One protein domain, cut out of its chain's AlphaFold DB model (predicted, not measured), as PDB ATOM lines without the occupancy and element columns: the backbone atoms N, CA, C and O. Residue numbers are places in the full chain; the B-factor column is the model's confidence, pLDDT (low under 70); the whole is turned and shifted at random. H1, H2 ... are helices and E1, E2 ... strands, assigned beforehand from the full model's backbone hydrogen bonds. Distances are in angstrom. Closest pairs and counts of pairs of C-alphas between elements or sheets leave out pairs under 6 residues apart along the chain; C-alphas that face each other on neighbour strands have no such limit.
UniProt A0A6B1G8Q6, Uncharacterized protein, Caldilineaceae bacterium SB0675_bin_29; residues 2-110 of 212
ATOM      1  N   LEU A   2      30.989 -13.167  84.982       42.00
ATOM      2  CA  LEU A   2      29.743 -13.656  85.580       42.00
ATOM      3  C   LEU A   2      28.598 -13.130  84.708       42.00
ATOM      4  O   LEU A   2      28.465 -11.917  84.553       42.00
ATOM      5  N   SER A   3      27.834 -14.018  84.070       53.00
ATOM      6  CA  SER A   3      26.634 -13.608  83.345       53.00
ATOM      7  C   SER A   3      25.664 -13.021  84.363       53.00
ATOM      8  O   SER A   3      25.223 -13.734  85.265       53.00
ATOM      9  N   VAL A   4      25.338 -11.736  84.241       57.31
ATOM     10  CA  VAL A   4      24.189 -11.169  84.953       57.31
ATOM     11  C   VAL A   4      22.990 -12.040  84.580       57.31
ATOM     12  O   VAL A   4      22.721 -12.209  83.388       57.31
ATOM     13  N   SER A   5      22.334 -12.662  85.565       63.16
ATOM     14  CA  SER A   5      21.147 -13.474  85.292       63.16
ATOM     15  C   SER A   5      20.116 -12.610  84.567       63.16
ATOM     16  O   SER A   5      19.919 -11.438  84.904       63.16
ATOM     17  N   ASP A   6      19.509 -13.153  83.513       78.88
ATOM     18  CA  ASP A   6      18.538 -12.399  82.731       78.88
ATOM     19  C   ASP A   6      17.283 -12.171  83.586       78.88
ATOM     20  O   ASP A   6      16.556 -13.111  83.911       78.88
ATOM     21  N   ARG A   7      17.070 -10.925  84.022       88.81
ATOM     22  CA  ARG A   7      15.905 -10.525  84.819       88.81
ATOM     23  C   ARG A   7      14.708 -10.244  83.903       88.81
ATOM     24  O   ARG A   7      14.892  -9.617  82.851       88.81
ATOM     25  N   PRO A   8      13.481 -10.652  84.277       91.94
ATOM     26  CA  PRO A   8      12.295 -10.389  83.471       91.94
ATOM     27  C   PRO A   8      11.978  -8.886  83.403       91.94
ATOM     28  O   PRO A   8      12.486  -8.082  84.187       91.94
ATOM     29  N   ALA A   9      11.127  -8.495  82.449       94.12
ATOM     30  CA  ALA A   9      10.808  -7.089  82.191       94.12
ATOM     31  C   ALA A   9      10.280  -6.368  83.441       94.12
ATOM     32  O   ALA A   9      10.716  -5.260  83.735       94.12
ATOM     33  N   GLU A  10       9.381  -7.004  84.189       94.69
ATOM     34  CA  GLU A  10       8.800  -6.455  85.415       94.69
ATOM     35  C   GLU A  10       9.817  -6.215  86.529       94.69
ATOM     36  O   GLU A  10       9.689  -5.237  87.259       94.69
ATOM     37  N   ASP A  11      10.834  -7.066  86.627       94.88
ATOM     38  CA  ASP A  11      11.888  -6.954  87.631       94.88
ATOM     39  C   ASP A  11      12.803  -5.775  87.291       94.88
ATOM     40  O   ASP A  11      13.067  -4.924  88.129       94.88
ATOM     41  N   ILE A  12      13.179  -5.629  86.014       94.38
ATOM     42  CA  ILE A  12      13.969  -4.481  85.540       94.38
ATOM     43  C   ILE A  12      13.204  -3.167  85.698       94.38
ATOM     44  O   ILE A  12      13.778  -2.176  86.142       94.38
ATOM     45  N   VAL A  13      11.921  -3.142  85.331       95.19
ATOM     46  CA  VAL A  13      11.108  -1.927  85.455       95.19
ATOM     47  C   VAL A  13      10.967  -1.527  86.921       95.19
ATOM     48  O   VAL A  13      11.204  -0.364  87.241       95.19
ATOM     49  N   CYS A  14      10.642  -2.465  87.813       94.69
ATOM     50  CA  CYS A  14      10.487  -2.144  89.230       94.69
ATOM     51  C   CYS A  14      11.827  -1.821  89.916       94.69
ATOM     52  O   CYS A  14      11.854  -0.972  90.807       94.69
ATOM     53  N   LEU A  15      12.935  -2.423  89.476       93.12
ATOM     54  CA  LEU A  15      14.278  -2.068  89.940       93.12
ATOM     55  C   LEU A  15      14.611  -0.607  89.611       93.12
ATOM     56  O   LEU A  15      15.092   0.125  90.471       93.12
ATOM     57  N   VAL A  16      14.379  -0.184  88.365       92.19
ATOM     58  CA  VAL A  16      14.770   1.160  87.908       92.19
ATOM     59  C   VAL A  16      13.794   2.230  88.398       92.19
ATOM     60  O   VAL A  16      14.218   3.336  88.718       92.19
ATOM     61  N   ASP A  17      12.498   1.924  88.466       93.12
ATOM     62  CA  ASP A  17      11.455   2.854  88.902       93.12
ATOM     63  C   ASP A  17      10.812   2.385  90.208       93.12
ATOM     64  O   ASP A  17       9.854   1.602  90.159       93.12
ATOM     65  N   PRO A  18      11.270   2.891  91.372       90.75
ATOM     66  CA  PRO A  18      10.780   2.465  92.678       90.75
ATOM     67  C   PRO A  18       9.322   2.871  92.950       90.75
ATOM     68  O   PRO A  18       8.738   2.440  93.941       90.75
ATOM     69  N   THR A  19       8.712   3.690  92.086       92.75
ATOM     70  CA  THR A  19       7.363   4.236  92.294       92.75
ATOM     71  C   THR A  19       6.259   3.419  91.632       92.75
ATOM     72  O   THR A  19       5.080   3.654  91.901       92.75
ATOM     73  N   CYS A  20       6.614   2.469  90.766       95.06
ATOM     74  CA  CYS A  20       5.651   1.677  90.007       95.06
ATOM     75  C   CYS A  20       5.520   0.235  90.521       95.06
ATOM     76  O   CYS A  20       6.428  -0.303  91.161       95.06
ATOM     77  N   TYR A  21       4.389  -0.399  90.213       97.00
ATOM     78  CA  TYR A  21       4.123  -1.813  90.492       97.00
ATOM     79  C   TYR A  21       3.341  -2.468  89.342       97.00
ATOM     80  O   TYR A  21       2.612  -1.795  88.611       97.00
ATOM     81  N   VAL A  22       3.486  -3.785  89.186       97.31
ATOM     82  CA  VAL A  22       2.757  -4.624  88.221       97.31
ATOM     83  C   VAL A  22       1.286  -4.700  88.609       97.31
ATOM     84  O   VAL A  22       0.970  -5.053  89.742       97.31
ATOM     85  N   SER A  23       0.392  -4.387  87.671       97.69
ATOM     86  CA  SER A  23      -1.041  -4.213  87.938       97.69
ATOM     87  C   SER A  23      -1.931  -4.720  86.793       97.69
ATOM     88  O   SER A  23      -1.442  -5.238  85.781       97.69
ATOM     89  N   HIS A  24      -3.252  -4.576  86.957       97.50
ATOM     90  CA  HIS A  24      -4.276  -4.892  85.948       97.50
ATOM     91  C   HIS A  24      -4.087  -6.290  85.330       97.50
ATOM     92  O   HIS A  24      -3.782  -7.237  86.053       97.50
ATOM     93  N   LEU A  25      -4.219  -6.444  84.005       97.75
ATOM     94  CA  LEU A  25      -4.131  -7.750  83.343       97.75
ATOM     95  C   LEU A  25      -2.802  -8.483  83.604       97.75
ATOM     96  O   LEU A  25      -2.777  -9.708  83.663       97.75
ATOM     97  N   SER A  26      -1.695  -7.754  83.809       97.75
ATOM     98  CA  SER A  26      -0.413  -8.382  84.166       97.75
ATOM     99  C   SER A  26      -0.426  -8.967  85.575       97.75
ATOM    100  O   SER A  26       0.106 -10.056  85.782       97.75
ATOM    101  N   ALA A  27      -1.072  -8.297  86.530       97.75
ATOM    102  CA  ALA A  27      -1.259  -8.846  87.864       97.75
ATOM    103  C   ALA A  27      -2.292  -9.976  87.897       97.75
ATOM    104  O   ALA A  27      -2.057 -10.982  88.559       97.75
ATOM    105  N   MET A  28      -3.382  -9.866  87.131       98.38
ATOM    106  CA  MET A  28      -4.367 -10.942  86.972       98.38
ATOM    107  C   MET A  28      -3.694 -12.244  86.537       98.38
ATOM    108  O   MET A  28      -3.908 -13.280  87.156       98.38
ATOM    109  N   GLN A  29      -2.819 -12.175  85.530       97.25
ATOM    110  CA  GLN A  29      -2.063 -13.337  85.068       97.25
ATOM    111  C   GLN A  29      -1.146 -13.898  86.168       97.25
ATOM    112  O   GLN A  29      -1.061 -15.110  86.338       97.25
ATOM    113  N   ARG A  30      -0.464 -13.033  86.933       95.69
ATOM    114  CA  ARG A  30       0.421 -13.455  88.034       95.69
ATOM    115  C   ARG A  30      -0.325 -14.160  89.164       95.69
ATOM    116  O   ARG A  30       0.225 -15.090  89.741       95.69
ATOM    117  N   TRP A  31      -1.549 -13.729  89.451       97.31
ATOM    118  CA  TRP A  31      -2.429 -14.348  90.440       97.31
ATOM    119  C   TRP A  31      -3.183 -15.575  89.909       97.31
ATOM    120  O   TRP A  31      -3.885 -16.221  90.678       97.31
ATOM    121  N   GLY A  32      -3.051 -15.908  88.620       97.62
ATOM    122  CA  GLY A  32      -3.794 -17.009  88.001       97.62
ATOM    123  C   GLY A  32      -5.292 -16.731  87.847       97.62
ATOM    124  O   GLY A  32      -6.067 -17.671  87.758       97.62
ATOM    125  N   LEU A  33      -5.695 -15.456  87.815       98.31
ATOM    126  CA  LEU A  33      -7.096 -15.024  87.699       98.31
ATOM    127  C   LEU A  33      -7.599 -14.975  86.250       98.31
ATOM    128  O   LEU A  33      -8.717 -14.548  85.992       98.31
ATOM    129  N   THR A  34      -6.734 -15.245  85.274       97.81
ATOM    130  CA  THR A  34      -7.074 -15.156  83.853       97.81
ATOM    131  C   THR A  34      -6.136 -16.017  83.020       97.81
ATOM    132  O   THR A  34      -4.937 -16.104  83.297       97.81
ATOM    133  N   ASP A  35      -6.678 -16.599  81.958       94.38
ATOM    134  CA  ASP A  35      -5.939 -17.268  80.890       94.38
ATOM    135  C   ASP A  35      -5.462 -16.286  79.801       94.38
ATOM    136  O   ASP A  35      -4.642 -16.624  78.938       94.38
ATOM    137  N   ARG A  36      -5.934 -15.033  79.838       93.88
ATOM    138  CA  ARG A  36      -5.566 -14.018  78.857       93.88
ATOM    139  C   ARG A  36      -4.118 -13.611  79.045       93.88
ATOM    140  O   ARG A  36      -3.704 -13.118  80.090       93.88
ATOM    141  N   THR A  37      -3.352 -13.727  77.967       87.06
ATOM    142  CA  THR A  37      -1.954 -13.293  77.960       87.06
ATOM    143  C   THR A  37      -1.868 -11.784  77.680       87.06
ATOM    144  O   THR A  37      -2.253 -11.340  76.592       87.06
ATOM    145  N   PRO A  38      -1.343 -10.963  78.610       85.38
ATOM    146  CA  PRO A  38      -1.170  -9.533  78.394       85.38
ATOM    147  C   PRO A  38      -0.127  -9.273  77.303       85.38
ATOM    148  O   PRO A  38       1.032  -9.665  77.433       85.38
ATOM    149  N   ARG A  39      -0.513  -8.547  76.246       86.00
ATOM    150  CA  ARG A  39       0.420  -8.133  75.178       86.00
ATOM    151  C   ARG A  39       1.508  -7.179  75.681       86.00
ATOM    152  O   ARG A  39       2.631  -7.213  75.189       86.00
ATOM    153  N   ALA A  40       1.165  -6.342  76.655       94.56
ATOM    154  CA  ALA A  40       2.069  -5.407  77.308       94.56
ATOM    155  C   ALA A  40       2.174  -5.724  78.805       94.56
ATOM    156  O   ALA A  40       1.256  -6.289  79.400       94.56
ATOM    157  N   LEU A  41       3.304  -5.368  79.410       96.81
ATOM    158  CA  LEU A  41       3.446  -5.281  80.855       96.81
ATOM    159  C   LEU A  41       2.672  -4.051  81.339       96.81
ATOM    160  O   LEU A  41       3.045  -2.920  81.025       96.81
ATOM    161  N   ALA A  42       1.594  -4.295  82.076       96.88
ATOM    162  CA  ALA A  42       0.779  -3.257  82.684       96.88
ATOM    163  C   ALA A  42       1.332  -2.906  84.069       96.88
ATOM    164  O   ALA A  42       1.553  -3.782  84.910       96.88
ATOM    165  N   LEU A  43       1.553  -1.615  84.280       96.44
ATOM    166  CA  LEU A  43       2.065  -1.050  85.519       96.44
ATOM    167  C   LEU A  43       1.149   0.074  85.976       96.44
ATOM    168  O   LEU A  43       0.574   0.792  85.156       96.44
ATOM    169  N   THR A  44       1.090   0.286  87.283       96.94
ATOM    170  CA  THR A  44       0.515   1.495  87.865       96.94
ATOM    171  C   THR A  44       1.614   2.283  88.554       96.94
ATOM    172  O   THR A  44       2.476   1.706  89.218       96.94
ATOM    173  N   ARG A  45       1.558   3.607  88.429       94.75
ATOM    174  CA  ARG A  45       2.321   4.534  89.265       94.75
ATOM    175  C   ARG A  45       1.420   5.643  89.816       94.75
ATOM    176  O   ARG A  45       0.380   5.935  89.213       94.75
ATOM    177  N   PRO A  46       1.805   6.280  90.932       94.12
ATOM    178  CA  PRO A  46       1.165   7.506  91.384       94.12
ATOM    179  C   PRO A  46       1.247   8.611  90.324       94.12
ATOM    180  O   PRO A  46       2.076   8.561  89.413       94.12
ATOM    181  N   ASP A  47       0.423   9.649  90.461       92.88
ATOM    182  CA  ASP A  47       0.549  10.838  89.624       92.88
ATOM    183  C   ASP A  47       1.958  11.447  89.729       92.88
ATOM    184  O   ASP A  47       2.680  11.267  90.714       92.88
ATOM    185  N   ARG A  48       2.373  12.183  88.692       91.50
ATOM    186  CA  ARG A  48       3.738  12.725  88.591       91.50
ATOM    187  C   ARG A  48       4.184  13.468  89.854       91.50
ATOM    188  O   ARG A  48       5.343  13.349  90.251       91.50
ATOM    189  N   LYS A  49       3.277  14.228  90.476       91.94
ATOM    190  CA  LYS A  49       3.549  14.980  91.706       91.94
ATOM    191  C   LYS A  49       3.887  14.035  92.862       91.94
ATOM    192  O   LYS A  49       4.932  14.204  93.485       91.94
ATOM    193  N   THR A  50       3.040  13.042  93.117       92.81
ATOM    194  CA  THR A  50       3.234  12.071  94.203       92.81
ATOM    195  C   THR A  50       4.449  11.187  93.949       92.81
ATOM    196  O   THR A  50       5.242  10.972  94.860       92.81
ATOM    197  N   ALA A  51       4.654  10.731  92.711       92.38
ATOM    198  CA  ALA A  51       5.805   9.910  92.346       92.38
ATOM    199  C   ALA A  51       7.131  10.668  92.532       92.38
ATOM    200  O   ALA A  51       8.077  10.128  93.095       92.38
ATOM    201  N   THR A  52       7.189  11.945  92.138       91.69
ATOM    202  CA  THR A  52       8.382  12.783  92.358       91.69
ATOM    203  C   THR A  52       8.649  12.976  93.852       91.69
ATOM    204  O   THR A  52       9.780  12.812  94.296       91.69
ATOM    205  N   ALA A  53       7.614  13.250  94.653       90.12
ATOM    206  CA  ALA A  53       7.762  13.370  96.103       90.12
ATOM    207  C   ALA A  53       8.267  12.064  96.750       90.12
ATOM    208  O   ALA A  53       9.134  12.112  97.620       90.12
ATOM    209  N   ALA A  54       7.779  10.907  96.293       89.81
ATOM    210  CA  ALA A  54       8.237   9.600  96.761       89.81
ATOM    211  C   ALA A  54       9.710   9.334  96.410       89.81
ATOM    212  O   ALA A  54      10.453   8.839  97.252       89.81
ATOM    213  N   LEU A  55      10.158   9.711  95.207       90.69
ATOM    214  CA  LEU A  55      11.567   9.605  94.808       90.69
ATOM    215  C   LEU A  55      12.477  10.485  95.666       90.69
ATOM    216  O   LEU A  55      13.540  10.039  96.089       90.69
ATOM    217  N   HIS A  56      12.047  11.715  95.954       87.81
ATOM    218  CA  HIS A  56      12.786  12.613  96.840       87.81
ATOM    219  C   HIS A  56      12.881  12.041  98.260       87.81
ATOM    220  O   HIS A  56      13.960  12.047  98.843       87.81
ATOM    221  N   ALA A  57      11.779  11.513  98.803       87.31
ATOM    222  CA  ALA A  57      11.776  10.880 100.119       87.31
ATOM    223  C   ALA A  57      12.703   9.656 100.170       87.31
ATOM    224  O   ALA A  57      13.526   9.559 101.073       87.31
ATOM    225  N   HIS A  58      12.630   8.780  99.162       85.12
ATOM    226  CA  HIS A  58      13.502   7.610  99.048       85.12
ATOM    227  C   HIS A  58      14.984   7.998  98.986       85.12
ATOM    228  O   HIS A  58      15.825   7.380  99.632       85.12
ATOM    229  N   MET A  59      15.308   9.057  98.242       84.31
ATOM    230  CA  MET A  59      16.679   9.540  98.144       84.31
ATOM    231  C   MET A  59      17.185  10.156  99.452       84.31
ATOM    232  O   MET A  59      18.328   9.918  99.824       84.31
ATOM    233  N   ASN A  60      16.338  10.907 100.158       82.88
ATOM    234  CA  ASN A  60      16.675  11.485 101.461       82.88
ATOM    235  C   ASN A  60      16.847  10.424 102.556       82.88
ATOM    236  O   ASN A  60      17.538  10.673 103.530       82.88
ATOM    237  N   GLU A  61      16.191   9.272 102.430       83.44
ATOM    238  CA  GLU A  61      16.394   8.137 103.334       83.44
ATOM    239  C   GLU A  61      17.705   7.398 103.022       83.44
ATOM    240  O   GLU A  61      18.396   6.942 103.929       83.44
ATOM    241  N   ALA A  62      18.061   7.295 101.737       81.38
ATOM    242  CA  ALA A  62      19.272   6.614 101.292       81.38
ATOM    243  C   ALA A  62      20.554   7.446 101.476       81.38
ATOM    244  O   ALA A  62      21.629   6.869 101.641       81.38
ATOM    245  N   MET A  63      20.458   8.777 101.422       77.00
ATOM    246  CA  MET A  63      21.584   9.677 101.665       77.00
ATOM    247  C   MET A  63      21.495  10.276 103.064       77.00
ATOM    248  O   MET A  63      20.470  10.843 103.431       77.00
ATOM    249  N   ASP A  64      22.583  10.206 103.831       66.56
ATOM    250  CA  ASP A  64      22.664  10.941 105.089       66.56
ATOM    251  C   ASP A  64      22.543  12.446 104.789       66.56
ATOM    252  O   ASP A  64      23.220  12.980 103.907       66.56
ATOM    253  N   THR A  65      21.626  13.116 105.483       61.28
ATOM    254  CA  THR A  65      21.072  14.454 105.171       61.28
ATOM    255  C   THR A  65      22.090  15.602 105.033       61.28
ATOM    256  O   THR A  65      21.709  16.727 104.709       61.28
ATOM    257  N   ALA A  66      23.375  15.335 105.273       57.88
ATOM    258  CA  ALA A  66      24.476  16.288 105.247       57.88
ATOM    259  C   ALA A  66      25.066  16.555 103.846       57.88
ATOM    260  O   ALA A  66      25.786  17.541 103.679       57.88
ATOM    261  N   GLU A  67      24.782  15.725 102.838       58.44
ATOM    262  CA  GLU A  67      25.341  15.910 101.492       58.44
ATOM    263  C   GLU A  67      24.380  16.653 100.553       58.44
ATOM    264  O   GLU A  67      23.254  16.225 100.291       58.44
ATOM    265  N   ASN A  68      24.851  17.772  99.987       63.16
ATOM    266  CA  ASN A  68      24.175  18.424  98.868       63.16
ATOM    267  C   ASN A  68      24.104  17.441  97.695       63.16
ATOM    268  O   ASN A  68      25.114  17.073  97.100       63.16
ATOM    269  N   ASN A  69      22.891  17.025  97.362       65.56
ATOM    270  CA  ASN A  69      22.662  16.047  96.320       65.56
ATOM    271  C   ASN A  69      22.802  16.658  94.919       65.56
ATOM    272  O   ASN A  69      21.916  17.371  94.445       65.56
ATOM    273  N   PHE A  70      23.891  16.326  94.230       68.31
ATOM    274  CA  PHE A  70      24.146  16.783  92.862       68.31
ATOM    275  C   PHE A  70      23.413  15.963  91.781       68.31
ATOM    276  O   PHE A  70      23.392  16.380  90.624       68.31
ATOM    277  N   TYR A  71      22.788  14.831  92.134       77.19
ATOM    278  CA  TYR A  71      22.168  13.891  91.190       77.19
ATOM    279  C   TYR A  71      20.794  13.403  91.683       77.19
ATOM    280  O   TYR A  71      20.644  12.230  92.026       77.19
ATOM    281  N   PRO A  72      19.765  14.270  91.726       79.31
ATOM    282  CA  PRO A  72      18.449  13.886  92.228       79.31
ATOM    283  C   PRO A  72      17.837  12.737  91.420       79.31
ATOM    284  O   PRO A  72      17.917  12.712  90.188       79.31
ATOM    285  N   LEU A  73      17.158  11.814  92.112       84.56
ATOM    286  CA  LEU A  73      16.315  10.822  91.454       84.56
ATOM    287  C   LEU A  73      15.211  11.540  90.676       84.56
ATOM    288  O   LEU A  73      14.453  12.344  91.219       84.56
ATOM    289  N   THR A  74      15.111  11.223  89.391       88.44
ATOM    290  CA  THR A  74      14.082  11.769  88.508       88.44
ATOM    291  C   THR A  74      13.081  10.691  88.135       88.44
ATOM    292  O   THR A  74      13.373   9.496  88.179       88.44
ATOM    293  N   LEU A  75      11.869  11.118  87.779       90.44
ATOM    294  CA  LEU A  75      10.835  10.194  87.343       90.44
ATOM    295  C   LEU A  75      11.308   9.422  86.111       90.44
ATOM    296  O   LEU A  75      11.614  10.015  85.073       90.44
ATOM    297  N   VAL A  76      11.303   8.099  86.220       91.25
ATOM    298  CA  VAL A  76      11.770   7.225  85.151       91.25
ATOM    299  C   VAL A  76      10.845   7.328  83.942       91.25
ATOM    300  O   VAL A  76       9.620   7.167  84.022       91.25
ATOM    301  N   GLN A  77      11.455   7.591  82.791       91.06
ATOM    302  CA  GLN A  77      10.817   7.466  81.490       91.06
ATOM    303  C   GLN A  77      11.188   6.108  80.907       91.06
ATOM    304  O   GLN A  77      12.235   5.949  80.282       91.06
ATOM    305  N   HIS A  78      10.337   5.112  81.147       91.88
ATOM    306  CA  HIS A  78      10.570   3.775  80.611       91.88
ATOM    307  C   HIS A  78      10.548   3.798  79.079       91.88
ATOM    308  O   HIS A  78       9.673   4.445  78.490       91.88
ATOM    309  N   PRO A  79      11.463   3.076  78.408       93.31
ATOM    310  CA  PRO A  79      11.353   2.881  76.973       93.31
ATOM    311  C   PRO A  79      10.056   2.130  76.662       93.31
ATOM    312  O   PRO A  79       9.564   1.339  77.468       93.31
ATOM    313  N   ARG A  80       9.531   2.309  75.443       94.25
ATOM    314  CA  ARG A  80       8.301   1.629  74.994       94.25
ATOM    315  C   ARG A  80       8.356   0.108  75.182       94.25
ATOM    316  O   ARG A  80       7.316  -0.519  75.364       94.25
ATOM    317  N   ARG A  81       9.551  -0.484  75.109       95.31
ATOM    318  CA  ARG A  81       9.768  -1.926  75.199       95.31
ATOM    319  C   ARG A  81      10.941  -2.236  76.124       95.31
ATOM    320  O   ARG A  81      12.039  -1.733  75.910       95.31
ATOM    321  N   VAL A  82      10.720  -3.122  77.092       93.69
ATOM    322  CA  VAL A  82      11.737  -3.646  78.016       93.69
ATOM    323  C   VAL A  82      11.768  -5.163  77.866       93.69
ATOM    324  O   VAL A  82      10.723  -5.806  77.894       93.69
ATOM    325  N   ARG A  83      12.952  -5.751  77.638       90.88
ATOM    326  CA  ARG A  83      13.122  -7.205  77.397       90.88
ATOM    327  C   ARG A  83      12.106  -7.778  76.396       90.88
ATOM    328  O   ARG A  83      11.482  -8.804  76.625       90.88
ATOM    329  N   ARG A  84      11.940  -7.086  75.263       90.00
ATOM    330  CA  ARG A  84      10.998  -7.423  74.173       90.00
ATOM    331  C   ARG A  84       9.503  -7.346  74.523       90.00
ATOM    332  O   ARG A  84       8.686  -7.597  73.643       90.00
ATOM    333  N   ARG A  85       9.139  -6.938  75.739       92.75
ATOM    334  CA  ARG A  85       7.755  -6.726  76.166       92.75
ATOM    335  C   ARG A  85       7.419  -5.241  76.124       92.75
ATOM    336  O   ARG A  85       8.178  -4.425  76.645       92.75
ATOM    337  N   ASP A  86       6.317  -4.887  75.472       96.50
ATOM    338  CA  ASP A  86       5.838  -3.505  75.481       96.50
ATOM    339  C   ASP A  86       5.428  -3.126  76.914       96.50
ATOM    340  O   ASP A  86       4.911  -3.963  77.652       96.50
ATOM    341  N   VAL A  87       5.679  -1.884  77.323       96.19
ATOM    342  CA  VAL A  87       5.382  -1.387  78.673       96.19
ATOM    343  C   VAL A  87       4.264  -0.358  78.594       96.19
ATOM    344  O   VAL A  87       4.280   0.534  77.748       96.19
ATOM    345  N   THR A  88       3.268  -0.482  79.468       95.19
ATOM    346  CA  THR A  88       2.173   0.482  79.604       95.19
ATOM    347  C   THR A  88       2.051   0.897  81.057       95.19
ATOM    348  O   THR A  88       1.932   0.053  81.943       95.19
ATOM    349  N   ILE A  89       2.071   2.206  81.290       94.44
ATOM    350  CA  ILE A  89       2.020   2.787  82.628       94.44
ATOM    351  C   ILE A  89       0.711   3.546  82.768       94.44
ATOM    352  O   ILE A  89       0.447   4.496  82.030       94.44
ATOM    353  N   TYR A  90      -0.095   3.127  83.730       94.94
ATOM    354  CA  TYR A  90      -1.260   3.860  84.178       94.94
ATOM    355  C   TYR A  90      -0.884   4.770  85.346       94.94
ATOM    356  O   TYR A  90      -0.377   4.314  86.371       94.94
ATOM    357  N   GLU A  91      -1.146   6.065  85.197       93.88
ATOM    358  CA  GLU A  91      -1.000   7.024  86.288       93.88
ATOM    359  C   GLU A  91      -2.310   7.159  87.059       93.88
ATOM    360  O   GLU A  91      -3.369   7.418  86.484       93.88
ATOM    361  N   SER A  92      -2.227   7.026  88.377       90.19
ATOM    362  CA  SER A  92      -3.364   7.170  89.278       90.19
ATOM    363  C   SER A  92      -3.046   8.170  90.379       90.19
ATOM    364  O   SER A  92      -1.968   8.154  90.960       90.19
ATOM    365  N   LYS A  93      -4.020   9.010  90.743       84.88
ATOM    366  CA  LYS A  93      -3.896   9.900  91.912       84.88
ATOM    367  C   LYS A  93      -3.725   9.136  93.226       84.88
ATOM    368  O   LYS A  93      -3.208   9.680  94.191       84.88
ATOM    369  N   THR A  94      -4.199   7.895  93.273       75.19
ATOM    370  CA  THR A  94      -4.059   7.010  94.429       75.19
ATOM    371  C   THR A  94      -3.112   5.878  94.067       75.19
ATOM    372  O   THR A  94      -3.406   5.122  93.137       75.19
ATOM    373  N   ALA A  95      -2.007   5.757  94.804       75.50
ATOM    374  CA  ALA A  95      -1.177   4.561  94.772       75.50
ATOM    375  C   ALA A  95      -1.998   3.380  95.307       75.50
ATOM    376  O   ALA A  95      -2.632   3.506  96.356       75.50
ATOM    377  N   GLY A  96      -2.047   2.270  94.572       89.94
ATOM    378  CA  GLY A  96      -2.666   1.040  95.061       89.94
ATOM    379  C   GLY A  96      -1.723   0.246  95.963       89.94
ATOM    380  O   GLY A  96      -0.515   0.491  95.987       89.94
ATOM    381  N   ALA A  97      -2.278  -0.722  96.690       95.44
ATOM    382  CA  ALA A  97      -1.495  -1.636  97.512       95.44
ATOM    383  C   ALA A  97      -0.741  -2.664  96.652       95.44
ATOM    384  O   ALA A  97      -1.293  -3.261  95.723       95.44
ATOM    385  N   PHE A  98       0.514  -2.922  97.001       96.88
ATOM    386  CA  PHE A  98       1.348  -3.933  96.362       96.88
ATOM    387  C   PHE A  98       2.127  -4.730  97.411       96.88
ATOM    388  O   PHE A  98       2.281  -4.304  98.554       96.88
ATOM    389  N   MET A  99       2.636  -5.883  96.999       96.25
ATOM    390  CA  MET A  99       3.555  -6.722  97.757       96.25
ATOM    391  C   MET A  99       4.869  -6.895  96.997       96.25
ATOM    392  O   MET A  99       4.912  -6.787  95.770       96.25
ATOM    393  N   THR A 100       5.940  -7.158  97.737       94.69
ATOM    394  CA  THR A 100       7.268  -7.461  97.200       94.69
ATOM    395  C   THR A 100       7.595  -8.933  97.405       94.69
ATOM    396  O   THR A 100       7.309  -9.508  98.456       94.69
ATOM    397  N   ASN A 101       8.233  -9.544  96.409       85.19
ATOM    398  CA  ASN A 101       8.711 -10.919  96.513       85.19
ATOM    399  C   ASN A 101      10.190 -10.929  96.897       85.19
ATOM    400  O   ASN A 101      11.013 -10.283  96.249       85.19
ATOM    401  N   ARG A 102      10.544 -11.701  97.933       84.12
ATOM    402  CA  ARG A 102      11.945 -11.850  98.355       84.12
ATOM    403  C   ARG A 102      12.800 -12.357  97.191       84.12
ATOM    404  O   ARG A 102      12.447 -13.339  96.545       84.12
ATOM    405  N   GLY A 103      13.936 -11.702  96.965       85.19
ATOM    406  CA  GLY A 103      14.883 -12.065  95.906       85.19
ATOM    407  C   GLY A 103      14.581 -11.465  94.529       85.19
ATOM    408  O   GLY A 103      15.311 -11.766  93.589       85.19
ATOM    409  N   THR A 104      13.555 -10.616  94.403       90.88
ATOM    410  CA  THR A 104      13.257  -9.844  93.184       90.88
ATOM    411  C   THR A 104      12.917  -8.400  93.542       90.88
ATOM    412  O   THR A 104      12.445  -8.145  94.648       90.88
ATOM    413  N   ASP A 105      13.059  -7.476  92.597       94.12
ATOM    414  CA  ASP A 105      12.609  -6.087  92.743       94.12
ATOM    415  C   ASP A 105      11.142  -5.907  92.326       94.12
ATOM    416  O   ASP A 105      10.599  -4.802  92.360       94.12
ATOM    417  N   ILE A 106      10.465  -6.996  91.948       95.62
ATOM    418  CA  ILE A 106       9.071  -6.978  91.514       95.62
ATOM    419  C   ILE A 106       8.170  -6.523  92.666       95.62
ATOM    420  O   ILE A 106       8.052  -7.186  93.701       95.62
ATOM    421  N   ARG A 107       7.451  -5.427  92.419       96.62
ATOM    422  CA  ARG A 107       6.264  -5.024  93.175       96.62
ATOM    423  C   ARG A 107       5.028  -5.461  92.404       96.62
ATOM    424  O   ARG A 107       4.826  -5.018  91.276       96.62
ATOM    425  N   LEU A 108       4.209  -6.326  92.991       97.50
ATOM    426  CA  LEU A 108       2.982  -6.857  92.393       97.50
ATOM    427  C   LEU A 108       1.771  -6.348  93.174       97.50
ATOM    428  O   LEU A 108       1.778  -6.420  94.401       97.50
ATOM    429  N   SER A 109       0.728  -5.857  92.499       97.88
ATOM    430  CA  SER A 109      -0.521  -5.486  93.172       97.88
ATOM    431  C   SER A 109      -1.044  -6.647  94.010       97.88
ATOM    432  O   SER A 109      -1.038  -7.797  93.565       97.88
ATOM    433  N   THR A 110      -1.511  -6.364  95.227       98.44
ATOM    434  CA  THR A 110      -2.130  -7.413  96.048       98.44
ATOM    435  C   THR A 110      -3.358  -7.982  95.336       98.44
ATOM    436  O   THR A 110      -3.924  -7.332  94.452       98.44
TER     437      THR A 110
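What this domain is: This is residues 2 to 110 of the 212 residues of an uncharacterized protein of Caldilineaceae bacterium SB0675_bin_29 (UniProt A0A6B1G8Q6). A ribbon of two long parallel strands, E1 and E2, runs through the body, with H2 packed on E1, H1 packed beside both strands, and a small hairpin, E3 and E4, whose strand E4 reaches from H1 to H2. At one end of the ribbon H3 leads away as an arm, and a long stretch with no named element folds back to E2; residues 61 to 68 stick out at the arm's far end. The printed part has 109 residues, with three named helices and four named strands in the order H1, H2, E1, H3, E2, E3, E4; the class is mixed, helices and strands, though under half of the residues, 51, are in named elements. The whole is compact, with a radius of gyration of the C-alphas of 15.0 A, and spans 51 by 41 by 27 A.

Where its parts are: Find C-alpha 40 at (2.069, -5.407, 77.308); from there E1, residues 40 to 46, runs 19.1 A. Its partner E2, residues 85 to 92, runs 22.1 A to C-alpha 92 at (-3.364, 7.170, 89.278). H3, residues 48 to 62, is the longest helix, 21.0 A. H1 holds residues 9 to 16, 10.8 A, and H2 residues 24 to 30, 10.0 A. Look last at E3, residues 98 to 100, 6.9 A, and E4, residues 107 to 109, 6.8 A, which ends at C-alpha 109 at (-0.521, -5.486, 93.172).

How they stand to each other: E1 and E2 are parallel at 26 degrees; look for N 41 and O 86, 2.8 A, and N 90 and O 43, 2.8 A. E1, H3 and E2 form a strand-helix-strand unit, two parallel neighbour strands with a helix between, and its crossover is right-handed. Residues 21 to 22 pair with residues 43 to 44 of E1, antiparallel. The closest C-alphas of H2 and E1 are those of Ser 26 and Ala 42, 5.5 A; of H1 and E1, Glu 10 and Leu 41, 7.1 A. E3 and E4 are an antiparallel hairpin, with N 99 and O 108 at 2.8 A. The closest C-alphas of H1 and E4 are those of Cys 14 and Arg 107, 6.5 A; of H2 and E4, Ala 27 and Ser 109, 6.3 A. H1 and H3 are apart, and so are H2 and H3. In H1, H2 and H3 every O i to N i+4 pair is within hydrogen-bond range.

The domain as a whole: The two C-alphas farthest apart are those of Asp 35 and Ala 66, 51.4 A. The printed part has no cut. The link from H3 to E2, residues 63 to 84, is long. Mean pLDDT of the printed part is 88.6; look for values under 70 at residues 2 to 5 and 64 to 70.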